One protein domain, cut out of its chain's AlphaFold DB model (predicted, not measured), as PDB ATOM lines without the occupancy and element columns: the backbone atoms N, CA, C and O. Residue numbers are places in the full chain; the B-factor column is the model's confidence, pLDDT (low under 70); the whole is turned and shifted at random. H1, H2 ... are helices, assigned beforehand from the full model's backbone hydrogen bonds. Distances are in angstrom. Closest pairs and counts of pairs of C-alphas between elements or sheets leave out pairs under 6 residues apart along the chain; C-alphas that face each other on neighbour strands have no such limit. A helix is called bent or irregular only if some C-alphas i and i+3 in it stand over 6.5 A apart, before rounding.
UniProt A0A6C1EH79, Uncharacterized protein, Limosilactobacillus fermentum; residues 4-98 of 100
ATOM      1  N   GLU A   4     181.364 164.926 209.565       62.56
ATOM      2  CA  GLU A   4     180.191 165.457 208.854       62.56
ATOM      3  C   GLU A   4     179.105 164.399 208.607       62.56
ATOM      4  O   GLU A   4     177.913 164.692 208.574       62.56
ATOM      5  N   ARG A   5     179.501 163.126 208.472       67.50
ATOM      6  CA  ARG A   5     178.563 162.025 208.245       67.50
ATOM      7  C   ARG A   5     177.879 161.556 209.523       67.50
ATOM      8  O   ARG A   5     176.869 160.886 209.400       67.50
ATOM      9  N   LYS A   6     178.385 161.875 210.722       74.31
ATOM     10  CA  LYS A   6     177.813 161.422 212.009       74.31
ATOM     11  C   LYS A   6     176.611 162.268 212.451       74.31
ATOM     12  O   LYS A   6     175.669 161.727 213.026       74.31
ATOM     13  N   LEU A   7     176.617 163.565 212.135       81.88
ATOM     14  CA  LEU A   7     175.543 164.503 212.476       81.88
ATOM     15  C   LEU A   7     174.147 164.073 211.968       81.88
ATOM     16  O   LEU A   7     173.222 164.055 212.780       81.88
ATOM     17  N   PRO A   8     173.952 163.666 210.694       85.88
ATOM     18  CA  PRO A   8     172.631 163.240 210.227       85.88
ATOM     19  C   PRO A   8     172.122 161.978 210.937       85.88
ATOM     20  O   PRO A   8     170.925 161.880 211.199       85.88
ATOM     21  N   TYR A   9     173.000 161.039 211.312       86.31
ATOM     22  CA  TYR A   9     172.593 159.861 212.088       86.31
ATOM     23  C   TYR A   9     172.172 160.231 213.511       86.31
ATOM     24  O   TYR A   9     171.187 159.693 214.009       86.31
ATOM     25  N   LEU A  10     172.869 161.178 214.146       87.12
ATOM     26  CA  LEU A  10     172.515 161.673 215.476       87.12
ATOM     27  C   LEU A  10     171.156 162.387 215.465       87.12
ATOM     28  O   LEU A  10     170.307 162.112 216.312       87.12
ATOM     29  N   ILE A  11     170.918 163.248 214.469       88.50
ATOM     30  CA  ILE A  11     169.619 163.907 214.270       88.50
ATOM     31  C   ILE A  11     168.527 162.857 214.046       88.50
ATOM     32  O   ILE A  11     167.468 162.936 214.663       88.50
ATOM     33  N   CYS A  12     168.786 161.849 213.208       90.81
ATOM     34  CA  CYS A  12     167.837 160.769 212.949       90.81
ATOM     35  C   CYS A  12     167.534 159.929 214.202       90.81
ATOM     36  O   CYS A  12     166.411 159.463 214.361       90.81
ATOM     37  N   ALA A  13     168.512 159.731 215.087       89.62
ATOM     38  CA  ALA A  13     168.328 158.983 216.327       89.62
ATOM     39  C   ALA A  13     167.539 159.777 217.383       89.62
ATOM     40  O   ALA A  13     166.725 159.204 218.104       89.62
ATOM     41  N   ILE A  14     167.754 161.093 217.465       90.00
ATOM     42  CA  ILE A  14     167.097 161.969 218.448       90.00
ATOM     43  C   ILE A  14     165.705 162.413 217.975       90.00
ATOM     44  O   ILE A  14     164.831 162.658 218.804       90.00
ATOM     45  N   SER A  15     165.447 162.464 216.665       90.31
ATOM     46  CA  SER A  15     164.169 162.924 216.109       90.31
ATOM     47  C   SER A  15     162.914 162.201 216.632       90.31
ATOM     48  O   SER A  15     161.958 162.916 216.939       90.31
ATOM     49  N   PRO A  16     162.853 160.862 216.819       91.75
ATOM     50  CA  PRO A  16     161.665 160.230 217.395       91.75
ATOM     51  C   PRO A  16     161.432 160.649 218.853       91.75
ATOM     52  O   PRO A  16     160.294 160.911 219.237       91.75
ATOM     53  N   LEU A  17     162.497 160.788 219.649       89.19
ATOM     54  CA  LEU A  17     162.400 161.255 221.037       89.19
ATOM     55  C   LEU A  17     161.938 162.715 221.094       89.19
ATOM     56  O   LEU A  17     161.041 163.061 221.863       89.19
ATOM     57  N   ALA A  18     162.503 163.553 220.226       90.81
ATOM     58  CA  ALA A  18     162.125 164.950 220.074       90.81
ATOM     59  C   ALA A  18     160.648 165.088 219.666       90.81
ATOM     60  O   ALA A  18     159.913 165.886 220.247       90.81
ATOM     61  N   ALA A  19     160.178 164.267 218.723       90.56
ATOM     62  CA  ALA A  19     158.786 164.258 218.289       90.56
ATOM     63  C   ALA A  19     157.834 163.841 219.419       90.56
ATOM     64  O   ALA A  19     156.821 164.503 219.628       90.56
ATOM     65  N   MET A  20     158.170 162.806 220.194       90.00
ATOM     66  CA  MET A  20     157.371 162.400 221.357       90.00
ATOM     67  C   MET A  20     157.308 163.494 222.431       90.00
ATOM     68  O   MET A  20     156.265 163.686 223.052       90.00
ATOM     69  N   MET A  21     158.402 164.236 222.630       87.31
ATOM     70  CA  MET A  21     158.469 165.345 223.584       87.31
ATOM     71  C   MET A  21     157.670 166.574 223.126       87.31
ATOM     72  O   MET A  21     157.094 167.273 223.952       87.31
ATOM     73  N   MET A  22     157.635 166.860 221.824       89.88
ATOM     74  CA  MET A  22     156.951 168.038 221.278       89.88
ATOM     75  C   MET A  22     155.472 167.787 220.970       89.88
ATOM     76  O   MET A  22     154.650 168.694 221.102       89.88
ATOM     77  N   PHE A  23     155.122 166.568 220.557       89.38
ATOM     78  CA  PHE A  23     153.791 166.182 220.086       89.38
ATOM     79  C   PHE A  23     153.159 165.155 221.017       89.38
ATOM     80  O   PHE A  23     152.892 164.014 220.643       89.38
ATOM     81  N   HIS A  24     152.883 165.578 222.244       85.56
ATOM     82  CA  HIS A  24     152.074 164.803 223.174       85.56
ATOM     83  C   HIS A  24     150.771 165.534 223.500       85.56
ATOM     84  O   HIS A  24     150.676 166.761 223.432       85.56
ATOM     85  N   SER A  25     149.750 164.758 223.853       85.62
ATOM     86  CA  SER A  25     148.464 165.279 224.307       85.62
ATOM     87  C   SER A  25     148.544 165.773 225.753       85.62
ATOM     88  O   SER A  25     149.308 165.252 226.570       85.62
ATOM     89  N   ARG A  26     147.672 166.724 226.104       81.44
ATOM     90  CA  ARG A  26     147.494 167.244 227.474       81.44
ATOM     91  C   ARG A  26     147.047 166.192 228.498       81.44
ATOM     92  O   ARG A  26     147.104 166.455 229.693       81.44
ATOM     93  N   TYR A  27     146.586 165.027 228.037       83.81
ATOM     94  CA  TYR A  27     146.161 163.906 228.884       83.81
ATOM     95  C   TYR A  27     147.268 162.871 229.128       83.81
ATOM     96  O   TYR A  27     147.034 161.870 229.799       83.81
ATOM     97  N   ILE A  28     148.464 163.082 228.575       82.00
ATOM     98  CA  ILE A  28     149.598 162.183 228.781       82.00
ATOM     99  C   ILE A  28     150.324 162.615 230.052       82.00
ATOM    100  O   ILE A  28     151.025 163.620 230.045       82.00
ATOM    101  N   GLY A  29     150.146 161.867 231.142       77.12
ATOM    102  CA  GLY A  29     150.768 162.133 232.442       77.12
ATOM    103  C   GLY A  29     149.910 162.973 233.396       77.12
ATOM    104  O   GLY A  29     149.100 163.803 232.985       77.12
ATOM    105  N   ASN A  30     150.105 162.753 234.699       84.12
ATOM    106  CA  ASN A  30     149.287 163.327 235.775       84.12
ATOM    107  C   ASN A  30     149.368 164.864 235.862       84.12
ATOM    108  O   ASN A  30     148.403 165.524 236.246       84.12
ATOM    109  N   ASP A  31     150.509 165.447 235.488       83.31
ATOM    110  CA  ASP A  31     150.750 166.891 235.612       83.31
ATOM    111  C   ASP A  31     150.523 167.678 234.316       83.31
ATOM    112  O   ASP A  31     150.423 168.904 234.355       83.31
ATOM    113  N   SER A  32     150.350 167.009 233.175       83.00
ATOM    114  CA  SER A  32     150.169 167.674 231.877       83.00
ATOM    115  C   SER A  32     148.941 168.581 231.845       83.00
ATOM    116  O   SER A  32     148.999 169.696 231.324       83.00
ATOM    117  N   LEU A  33     147.855 168.172 232.506       85.62
ATOM    118  CA  LEU A  33     146.663 169.005 232.649       85.62
ATOM    119  C   LEU A  33     146.926 170.249 233.514       85.62
ATOM    120  O   LEU A  33     146.374 171.316 233.245       85.62
ATOM    121  N   LYS A  34     147.791 170.145 234.532       87.00
ATOM    122  CA  LYS A  34     148.168 171.287 235.378       87.00
ATOM    123  C   LYS A  34     148.987 172.300 234.585       87.00
ATOM    124  O   LYS A  34     148.675 173.482 234.656       87.00
ATOM    125  N   TYR A  35     149.963 171.851 233.793       84.50
ATOM    126  CA  TYR A  35     150.748 172.733 232.920       84.50
ATOM    127  C   TYR A  35     149.889 173.396 231.841       84.50
ATOM    128  O   TYR A  35     150.047 174.584 231.568       84.50
ATOM    129  N   TYR A  36     148.922 172.664 231.284       86.31
ATOM    130  CA  TYR A  36     147.948 173.215 230.343       86.31
ATOM    131  C   TYR A  36     147.123 174.349 230.973       86.31
ATOM    132  O   TYR A  36     147.017 175.441 230.412       86.31
ATOM    133  N   ASN A  37     146.565 174.111 232.163       86.69
ATOM    134  CA  ASN A  37     145.778 175.115 232.879       86.69
ATOM    135  C   ASN A  37     146.634 176.308 233.320       86.69
ATOM    136  O   ASN A  37     146.172 177.444 233.243       86.69
ATOM    137  N   LEU A  38     147.881 176.061 233.728       86.94
ATOM    138  CA  LEU A  38     148.842 177.103 234.071       86.94
ATOM    139  C   LEU A  38     149.113 178.015 232.873       86.94
ATOM    140  O   LEU A  38     149.012 179.226 233.014       86.94
ATOM    141  N   PHE A  39     149.370 177.459 231.686       86.25
ATOM    142  CA  PHE A  39     149.571 178.260 230.476       86.25
ATOM    143  C   PHE A  39     148.362 179.155 230.181       86.25
ATOM    144  O   PHE A  39     148.523 180.341 229.900       86.25
ATOM    145  N   LEU A  40     147.141 178.620 230.287       84.50
ATOM    146  CA  LEU A  40     145.925 179.407 230.067       84.50
ATOM    147  C   LEU A  40     145.774 180.548 231.079       84.50
ATOM    148  O   LEU A  40     145.405 181.654 230.688       84.50
ATOM    149  N   GLN A  41     146.081 180.303 232.354       84.94
ATOM    150  CA  GLN A  41     146.056 181.331 233.398       84.94
ATOM    151  C   GLN A  41     147.130 182.393 233.148       84.94
ATOM    152  O   GLN A  41     146.826 183.580 233.088       84.94
ATOM    153  N   THR A  42     148.368 181.963 232.910       84.56
ATOM    154  CA  THR A  42     149.516 182.833 232.664       84.56
ATOM    155  C   THR A  42     149.357 183.667 231.394       84.56
ATOM    156  O   THR A  42     149.684 184.848 231.411       84.56
ATOM    157  N   SER A  43     148.789 183.116 230.318       81.94
ATOM    158  CA  SER A  43     148.552 183.854 229.065       81.94
ATOM    159  C   SER A  43     147.627 185.067 229.228       81.94
ATOM    160  O   SER A  43     147.678 185.999 228.428       81.94
ATOM    161  N   ARG A  44     146.779 185.062 230.266       80.75
ATOM    162  CA  ARG A  44     145.818 186.130 230.583       80.75
ATOM    163  C   ARG A  44     146.243 186.977 231.782       80.75
ATOM    164  O   ARG A  44     145.556 187.943 232.102       80.75
ATOM    165  N   ALA A  45     147.329 186.602 232.452       80.12
ATOM    166  CA  ALA A  45     147.806 187.256 233.659       80.12
ATOM    167  C   ALA A  45     148.669 188.484 233.339       80.12
ATOM    168  O   ALA A  45     149.302 188.591 232.283       80.12
ATOM    169  N   THR A  46     148.723 189.406 234.297       78.50
ATOM    170  CA  THR A  46     149.635 190.554 234.262       78.50
ATOM    171  C   THR A  46     151.026 190.126 234.732       78.50
ATOM    172  O   THR A  46     151.157 189.237 235.570       78.50
ATOM    173  N   VAL A  47     152.080 190.801 234.263       73.25
ATOM    174  CA  VAL A  47     153.474 190.531 234.678       73.25
ATOM    175  C   VAL A  47     153.652 190.572 236.203       73.25
ATOM    176  O   VAL A  47     154.432 189.808 236.763       73.25
ATOM    177  N   GLN A  48     152.873 191.405 236.891       73.44
ATOM    178  CA  GLN A  48     152.897 191.513 238.347       73.44
ATOM    179  C   GLN A  48     152.354 190.262 239.061       73.44
ATOM    180  O   GLN A  48     152.899 189.883 240.094       73.44
ATOM    181  N   ASP A  49     151.368 189.573 238.476       73.81
ATOM    182  CA  ASP A  49     150.843 188.292 238.981       73.81
ATOM    183  C   ASP A  49     151.825 187.129 238.766       73.81
ATOM    184  O   ASP A  49     151.779 186.112 239.459       73.81
ATOM    185  N   LEU A  50     152.740 187.263 237.803       72.69
ATOM    186  CA  LEU A  50     153.779 186.261 237.549       72.69
ATOM    187  C   LEU A  50     154.907 186.341 238.578       72.69
ATOM    188  O   LEU A  50     155.508 185.321 238.897       72.69
ATOM    189  N   LEU A  51     155.175 187.534 239.117       70.31
ATOM    190  CA  LEU A  51     156.222 187.765 240.114       70.31
ATOM    191  C   LEU A  51     155.803 187.356 241.533       70.31
ATOM    192  O   LEU A  51     156.656 186.986 242.338       70.31
ATOM    193  N   THR A  52     154.504 187.382 241.831       71.81
ATOM    194  CA  THR A  52     153.939 186.994 243.134       71.81
ATOM    195  C   THR A  52     153.739 185.486 243.287       71.81
ATOM    196  O   THR A  52     153.632 184.990 244.408       71.81
ATOM    197  N   ASN A  53     153.715 184.733 242.184       68.69
ATOM    198  CA  ASN A  53     153.597 183.280 242.215       68.69
ATOM    199  C   ASN A  53     154.936 182.620 242.580       68.69
ATOM    200  O   ASN A  53     155.874 182.622 241.793       68.69
ATOM    201  N   THR A  54     155.007 181.991 243.756       66.31
ATOM    202  CA  THR A  54     156.208 181.285 244.253       66.31
ATOM    203  C   THR A  54     156.233 179.793 243.924       66.31
ATOM    204  O   THR A  54     157.227 179.119 244.176       66.31
ATOM    205  N   ARG A  55     155.141 179.244 243.377       79.06
ATOM    206  CA  ARG A  55     155.026 177.803 243.105       79.06
ATOM    207  C   ARG A  55     155.856 177.343 241.902       79.06
ATOM    208  O   ARG A  55     156.214 176.171 241.836       79.06
ATOM    209  N   PHE A  56     156.107 178.231 240.945       80.38
ATOM    210  CA  PHE A  56     156.815 177.926 239.706       80.38
ATOM    211  C   PHE A  56     157.925 178.943 239.473       80.38
ATOM    212  O   PHE A  56     157.796 180.100 239.864       80.38
ATOM    213  N   GLU A  57     158.982 178.507 238.792       84.75
ATOM    214  CA  GLU A  57     160.097 179.366 238.400       84.75
ATOM    215  C   GLU A  57     159.615 180.562 237.569       84.75
ATOM    216  O   GLU A  57     158.928 180.399 236.553       84.75
ATOM    217  N   HIS A  58     160.030 181.769 237.958       84.69
ATOM    218  CA  HIS A  58     159.641 183.011 237.283       84.69
ATOM    219  C   HIS A  58     160.002 183.008 235.796       84.69
ATOM    220  O   HIS A  58     159.223 183.486 234.974       84.69
ATOM    221  N   GLY A  59     161.144 182.418 235.429       84.31
ATOM    222  CA  GLY A  59     161.565 182.293 234.029       84.31
ATOM    223  C   GLY A  59     160.626 181.416 233.195       84.31
ATOM    224  O   GLY A  59     160.318 181.746 232.050       84.31
ATOM    225  N   TYR A  60     160.103 180.337 233.781       85.00
ATOM    226  CA  TYR A  60     159.132 179.466 233.120       85.00
ATOM    227  C   TYR A  60     157.774 180.161 232.951       85.00
ATOM    228  O   TYR A  60     157.151 180.080 231.892       85.00
ATOM    229  N   LEU A  61     157.336 180.904 233.970       86.88
ATOM    230  CA  LEU A  61     156.125 181.722 233.906       86.88
ATOM    231  C   LEU A  61     156.240 182.836 232.855       86.88
ATOM    232  O   LEU A  61     155.306 183.049 232.082       86.88
ATOM    233  N   LEU A  62     157.395 183.497 232.768       87.38
ATOM    234  CA  LEU A  62     157.661 184.513 231.752       87.38
ATOM    235  C   LEU A  62     157.632 183.919 230.338       87.38
ATOM    236  O   LEU A  62     157.040 184.513 229.440       87.38
ATOM    237  N   LEU A  63     158.219 182.734 230.142       87.00
ATOM    238  CA  LEU A  63     158.180 182.030 228.858       87.00
ATOM    239  C   LEU A  63     156.742 181.677 228.450       87.00
ATOM    240  O   LEU A  63     156.348 181.925 227.310       87.00
ATOM    241  N   ASN A  64     155.942 181.152 229.384       87.62
ATOM    242  CA  ASN A  64     154.519 180.877 229.162       87.62
ATOM    243  C   ASN A  64     153.750 182.137 228.764       87.62
ATOM    244  O   ASN A  64     152.937 182.100 227.843       87.62
ATOM    245  N   TRP A  65     154.019 183.254 229.439       87.38
ATOM    246  CA  TRP A  65     153.374 184.533 229.161       87.38
ATOM    247  C   TRP A  65     153.754 185.069 227.777       87.38
ATOM    248  O   TRP A  65     152.881 185.458 227.000       87.38
ATOM    249  N   LEU A  66     155.045 185.011 227.435       88.00
ATOM    250  CA  LEU A  66     155.566 185.434 226.138       88.00
ATOM    251  C   LEU A  66     154.919 184.634 225.002       88.00
ATOM    252  O   LEU A  66     154.379 185.219 224.068       88.00
ATOM    253  N   ILE A  67     154.923 183.301 225.102       87.19
ATOM    254  CA  ILE A  67     154.331 182.418 224.086       87.19
ATOM    255  C   ILE A  67     152.814 182.619 224.020       87.19
ATOM    256  O   ILE A  67     152.259 182.719 222.925       87.19
ATOM    257  N   GLY A  68     152.152 182.774 225.168       85.12
ATOM    258  CA  GLY A  68     150.720 183.061 225.263       85.12
ATOM    259  C   GLY A  68     150.282 184.324 224.514       85.12
ATOM    260  O   GLY A  68     149.130 184.412 224.091       85.12
ATOM    261  N   ARG A  69     151.190 185.284 224.278       84.38
ATOM    262  CA  ARG A  69     150.892 186.488 223.490       84.38
ATOM    263  C   ARG A  69     150.817 186.227 221.986       84.38
ATOM    264  O   ARG A  69     150.079 186.933 221.297       84.38
ATOM    265  N   PHE A  70     151.563 185.237 221.497       83.50
ATOM    266  CA  PHE A  70     151.627 184.866 220.081       83.50
ATOM    267  C   PHE A  70     150.654 183.741 219.722       83.50
ATOM    268  O   PHE A  70     150.193 183.672 218.586       83.50
ATOM    269  N   THR A  71     150.329 182.857 220.669       84.19
ATOM    270  CA  THR A  71     149.472 181.697 220.412       84.19
ATOM    271  C   THR A  71     148.642 181.307 221.629       84.19
ATOM    272  O   THR A  71     149.137 181.226 222.749       84.19
ATOM    273  N   GLY A  72     147.362 181.008 221.399       79.69
ATOM    274  CA  GLY A  72     146.468 180.463 222.425       79.69
ATOM    275  C   GLY A  72     146.608 178.951 222.622       79.69
ATOM    276  O   GLY A  72     145.902 178.383 223.452       79.69
ATOM    277  N   ASN A  73     147.469 178.283 221.846       84.31
ATOM    278  CA  ASN A  73     147.642 176.837 221.912       84.31
ATOM    279  C   ASN A  73     148.909 176.467 222.718       84.31
ATOM    280  O   ASN A  73     150.016 176.730 222.241       84.31
ATOM    281  N   PRO A  74     148.773 175.794 223.880       83.38
ATOM    282  CA  PRO A  74     149.903 175.375 224.713       83.38
ATOM    283  C   PRO A  74     150.859 174.396 224.027       83.38
ATOM    284  O   PRO A  74     151.988 174.245 224.476       83.38
ATOM    285  N   GLN A  75     150.457 173.750 222.924       87.56
ATOM    286  CA  GLN A  75     151.343 172.856 222.172       87.56
ATOM    287  C   GLN A  75     152.627 173.560 221.720       87.56
ATOM    288  O   GLN A  75     153.694 172.953 221.690       87.56
ATOM    289  N   TRP A  76     152.541 174.855 221.414       86.88
ATOM    290  CA  TRP A  76     153.701 175.651 221.024       86.88
ATOM    291  C   TRP A  76     154.742 175.765 222.131       86.88
ATOM    292  O   TRP A  76     155.931 175.760 221.834       86.88
ATOM    293  N   LEU A  77     154.321 175.791 223.396       88.12
ATOM    294  CA  LEU A  77     155.242 175.744 224.527       88.12
ATOM    295  C   LEU A  77     156.051 174.441 224.513       88.12
ATOM    296  O   LEU A  77     157.275 174.478 224.634       88.12
ATOM    297  N   TYR A  78     155.381 173.299 224.328       88.50
ATOM    298  CA  TYR A  78     156.043 171.993 224.267       88.50
ATOM    299  C   TYR A  78     156.986 171.889 223.070       88.50
ATOM    300  O   TYR A  78     158.092 171.373 223.208       88.50
ATOM    301  N   ILE A  79     156.602 172.449 221.920       90.12
ATOM    302  CA  ILE A  79     157.464 172.521 220.737       90.12
ATOM    303  C   ILE A  79     158.703 173.374 221.022       90.12
ATOM    304  O   ILE A  79     159.813 172.934 220.734       90.12
ATOM    305  N   CYS A  80     158.555 174.560 221.621       89.69
ATOM    306  CA  CYS A  80     159.684 175.437 221.940       89.69
ATOM    307  C   CYS A  80     160.666 174.778 222.917       89.69
ATOM    308  O   CYS A  80     161.866 174.735 222.646       89.69
ATOM    309  N   ILE A  81     160.159 174.226 224.023       89.38
ATOM    310  CA  ILE A  81     160.989 173.563 225.036       89.38
ATOM    311  C   ILE A  81     161.623 172.298 224.453       89.38
ATOM    312  O   ILE A  81     162.828 172.098 224.587       89.38
ATOM    313  N   GLY A  82     160.843 171.467 223.762       90.19
ATOM    314  CA  GLY A  82     161.331 170.234 223.151       90.19
ATOM    315  C   GLY A  82     162.378 170.488 222.069       90.19
ATOM    316  O   GLY A  82     163.385 169.784 222.020       90.19
ATOM    317  N   THR A  83     162.207 171.529 221.250       91.06
ATOM    318  CA  THR A  83     163.200 171.939 220.245       91.06
ATOM    319  C   THR A  83     164.488 172.397 220.914       91.06
ATOM    320  O   THR A  83     165.562 171.918 220.556       91.06
ATOM    321  N   PHE A  84     164.393 173.274 221.919       91.81
ATOM    322  CA  PHE A  84     165.558 173.759 222.657       91.81
ATOM    323  C   PHE A  84     166.336 172.608 223.307       91.81
ATOM    324  O   PHE A  84     167.545 172.496 223.113       91.81
ATOM    325  N   MET A  85     165.638 171.706 224.003       92.19
ATOM    326  CA  MET A  85     166.240 170.533 224.643       92.19
ATOM    327  C   MET A  85     166.882 169.586 223.626       92.19
ATOM    328  O   MET A  85     167.986 169.098 223.854       92.19
ATOM    329  N   SER A  86     166.230 169.357 222.484       91.25
ATOM    330  CA  SER A  86     166.759 168.485 221.430       91.25
ATOM    331  C   SER A  86     168.024 169.065 220.798       91.25
ATOM    332  O   SER A  86     168.993 168.337 220.603       91.25
ATOM    333  N   ILE A  87     168.051 170.373 220.524       91.38
ATOM    334  CA  ILE A  87     169.239 171.061 219.997       91.38
ATOM    335  C   ILE A  87     170.370 171.028 221.024       91.38
ATOM    336  O   ILE A  87     171.497 170.694 220.664       91.38
ATOM    337  N   ALA A  88     170.080 171.327 222.293       91.25
ATOM    338  CA  ALA A  88     171.070 171.287 223.363       91.25
ATOM    339  C   ALA A  88     171.672 169.884 223.523       91.25
ATOM    340  O   ALA A  88     172.887 169.749 223.652       91.25
ATOM    341  N   LEU A  89     170.842 168.839 223.446       90.44
ATOM    342  CA  LEU A  89     171.287 167.450 223.505       90.44
ATOM    343  C   LEU A  89     172.146 167.073 222.293       90.44
ATOM    344  O   LEU A  89     173.224 166.512 222.470       90.44
ATOM    345  N   ILE A  90     171.700 167.398 221.073       89.75
ATOM    346  CA  ILE A  90     172.472 167.162 219.843       89.75
ATOM    347  C   ILE A  90     173.826 167.864 219.935       89.75
ATOM    348  O   ILE A  90     174.849 167.254 219.640       89.75
ATOM    349  N   TRP A  91     173.839 169.127 220.364       89.50
ATOM    350  CA  TRP A  91     175.055 169.919 220.505       89.50
ATOM    351  C   TRP A  91     176.001 169.334 221.554       89.50
ATOM    352  O   TRP A  91     177.191 169.190 221.282       89.50
ATOM    353  N   TRP A  92     175.477 168.944 222.717       89.44
ATOM    354  CA  TRP A  92     176.269 168.333 223.780       89.44
ATOM    355  C   TRP A  92     176.887 167.005 223.332       89.44
ATOM    356  O   TRP A  92     178.101 166.847 223.408       89.44
ATOM    357  N   VAL A  93     176.091 166.089 222.767       88.12
ATOM    358  CA  VAL A  93     176.599 164.804 222.251       88.12
ATOM    359  C   VAL A  93     177.611 165.027 221.131       88.12
ATOM    360  O   VAL A  93     178.648 164.370 221.096       88.12
ATOM    361  N   TYR A  94     177.334 165.966 220.224       84.88
ATOM    362  CA  TYR A  94     178.259 166.293 219.148       84.88
ATOM    363  C   TYR A  94     179.604 166.771 219.693       84.88
ATOM    364  O   TYR A  94     180.623 166.305 219.192       84.88
ATOM    365  N   ARG A  95     179.596 167.646 220.712       85.38
ATOM    366  CA  ARG A  95     180.796 168.190 221.362       85.38
ATOM    367  C   ARG A  95     181.594 167.113 222.089       85.38
ATOM    368  O   ARG A  95     182.783 166.985 221.833       85.38
ATOM    369  N   GLU A  96     180.954 166.326 222.947       84.44
ATOM    370  CA  GLU A  96     181.641 165.297 223.738       84.44
ATOM    371  C   GLU A  96     182.193 164.174 222.844       84.44
ATOM    372  O   GLU A  96     183.301 163.700 223.060       84.44
ATOM    373  N   CYS A  97     181.501 163.798 221.762       68.69
ATOM    374  CA  CYS A  97     182.034 162.855 220.772       68.69
ATOM    375  C   CYS A  97     183.180 163.416 219.901       68.69
ATOM    376  O   CYS A  97     183.676 162.670 219.056       68.69
ATOM    377  N   GLN A  98     183.571 164.695 220.032       60.06
ATOM    378  CA  GLN A  98     184.808 165.211 219.418       60.06
ATOM    379  C   GLN A  98     186.050 164.855 220.242       60.06
ATOM    380  O   GLN A  98     187.138 164.805 219.678       60.06
TER     381      GLN A  98
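Overview. This is residues 4 to 98 of the 100 residues of an uncharacterized protein of Limosilactobacillus fermentum (UniProt A0A6C1EH79). Two long helices, H1 and H5, run opposite ways side by side as a long arm, and a head of three shorter helices, H2, H3 and H4, sits at one end of it. In the head H2 crosses H4 steeply, meeting it with residues 39 to 44 alone, and H3 folds back into H4 as a hairpin. The printed part has 95 residues with five named helices, in the order H1, H2, H3, H4, H5, and no named strand; the class is all helix. The whole is loose, with a radius of gyration of the C-alphas of 16.0 A, and elongated, spanning 48 by 26 by 24 A.

Along the chain. H1 is residues 4 to 22, 26.5 A from first to last C-alpha, beginning at C-alpha 4 at (180.191, 165.457, 208.854). It has a kink of 41 degrees near residue 16 and is irregular, but only just: C-alphas 13 and 16 are 6.9 A apart. H2 is residues 32 to 44, 19.0 A long, and H3 is residues 47 to 52, 9.2 A long. H4 is residues 58 to 70, 19.1 A long, beginning at C-alpha 58 at (159.641, 183.011, 237.283). H5, the longest, is residues 75 to 96, 31.3 A long, ending at C-alpha 96 at (181.641, 165.297, 223.738).

Arrangement. H4 is the hub, touching H2, H3 and H5. H2 touches it with residues 39 to 44 alone, at a steep tilt of 69.5 degrees, only just short of about perpendicular; the closest C-alphas, of Ser 43 and Gly 68, are 4.4 A apart. H3 and H4 form a helical hairpin at a shallow tilt of 26 degrees, with Leu 50 and Leu 61 closest, their C-alphas 6.3 A apart. H4 and H5 only just touch, with 3 pairs of C-alphas within 8 A, the closest those of Ile 67 and Leu 77 at 6.8 A. H5 touches H1 at a shallow tilt of 30 degrees, opposite ways; the closest C-alphas, of Met 22 and Ile 79, are 4.5 A apart. H1 is apart from H2, H3 and H4. Every O i to N i+4 pair is within hydrogen-bond range in H3 and H5, against 11 of 15 in H1, 8 of 9 in H2 and 8 of 9 in H4.

Size, cuts and confidence. The two C-alphas farthest apart, of Arg 5 and Thr 52, are 49.5 A apart, while those of Glu 4 and Gln 98 are 11.5 A apart. The printed part has no cut and no long link. The mean pLDDT of the printed part is 84.1; residues 4 to 5, 53 to 54 and 97 to 98 are under 70.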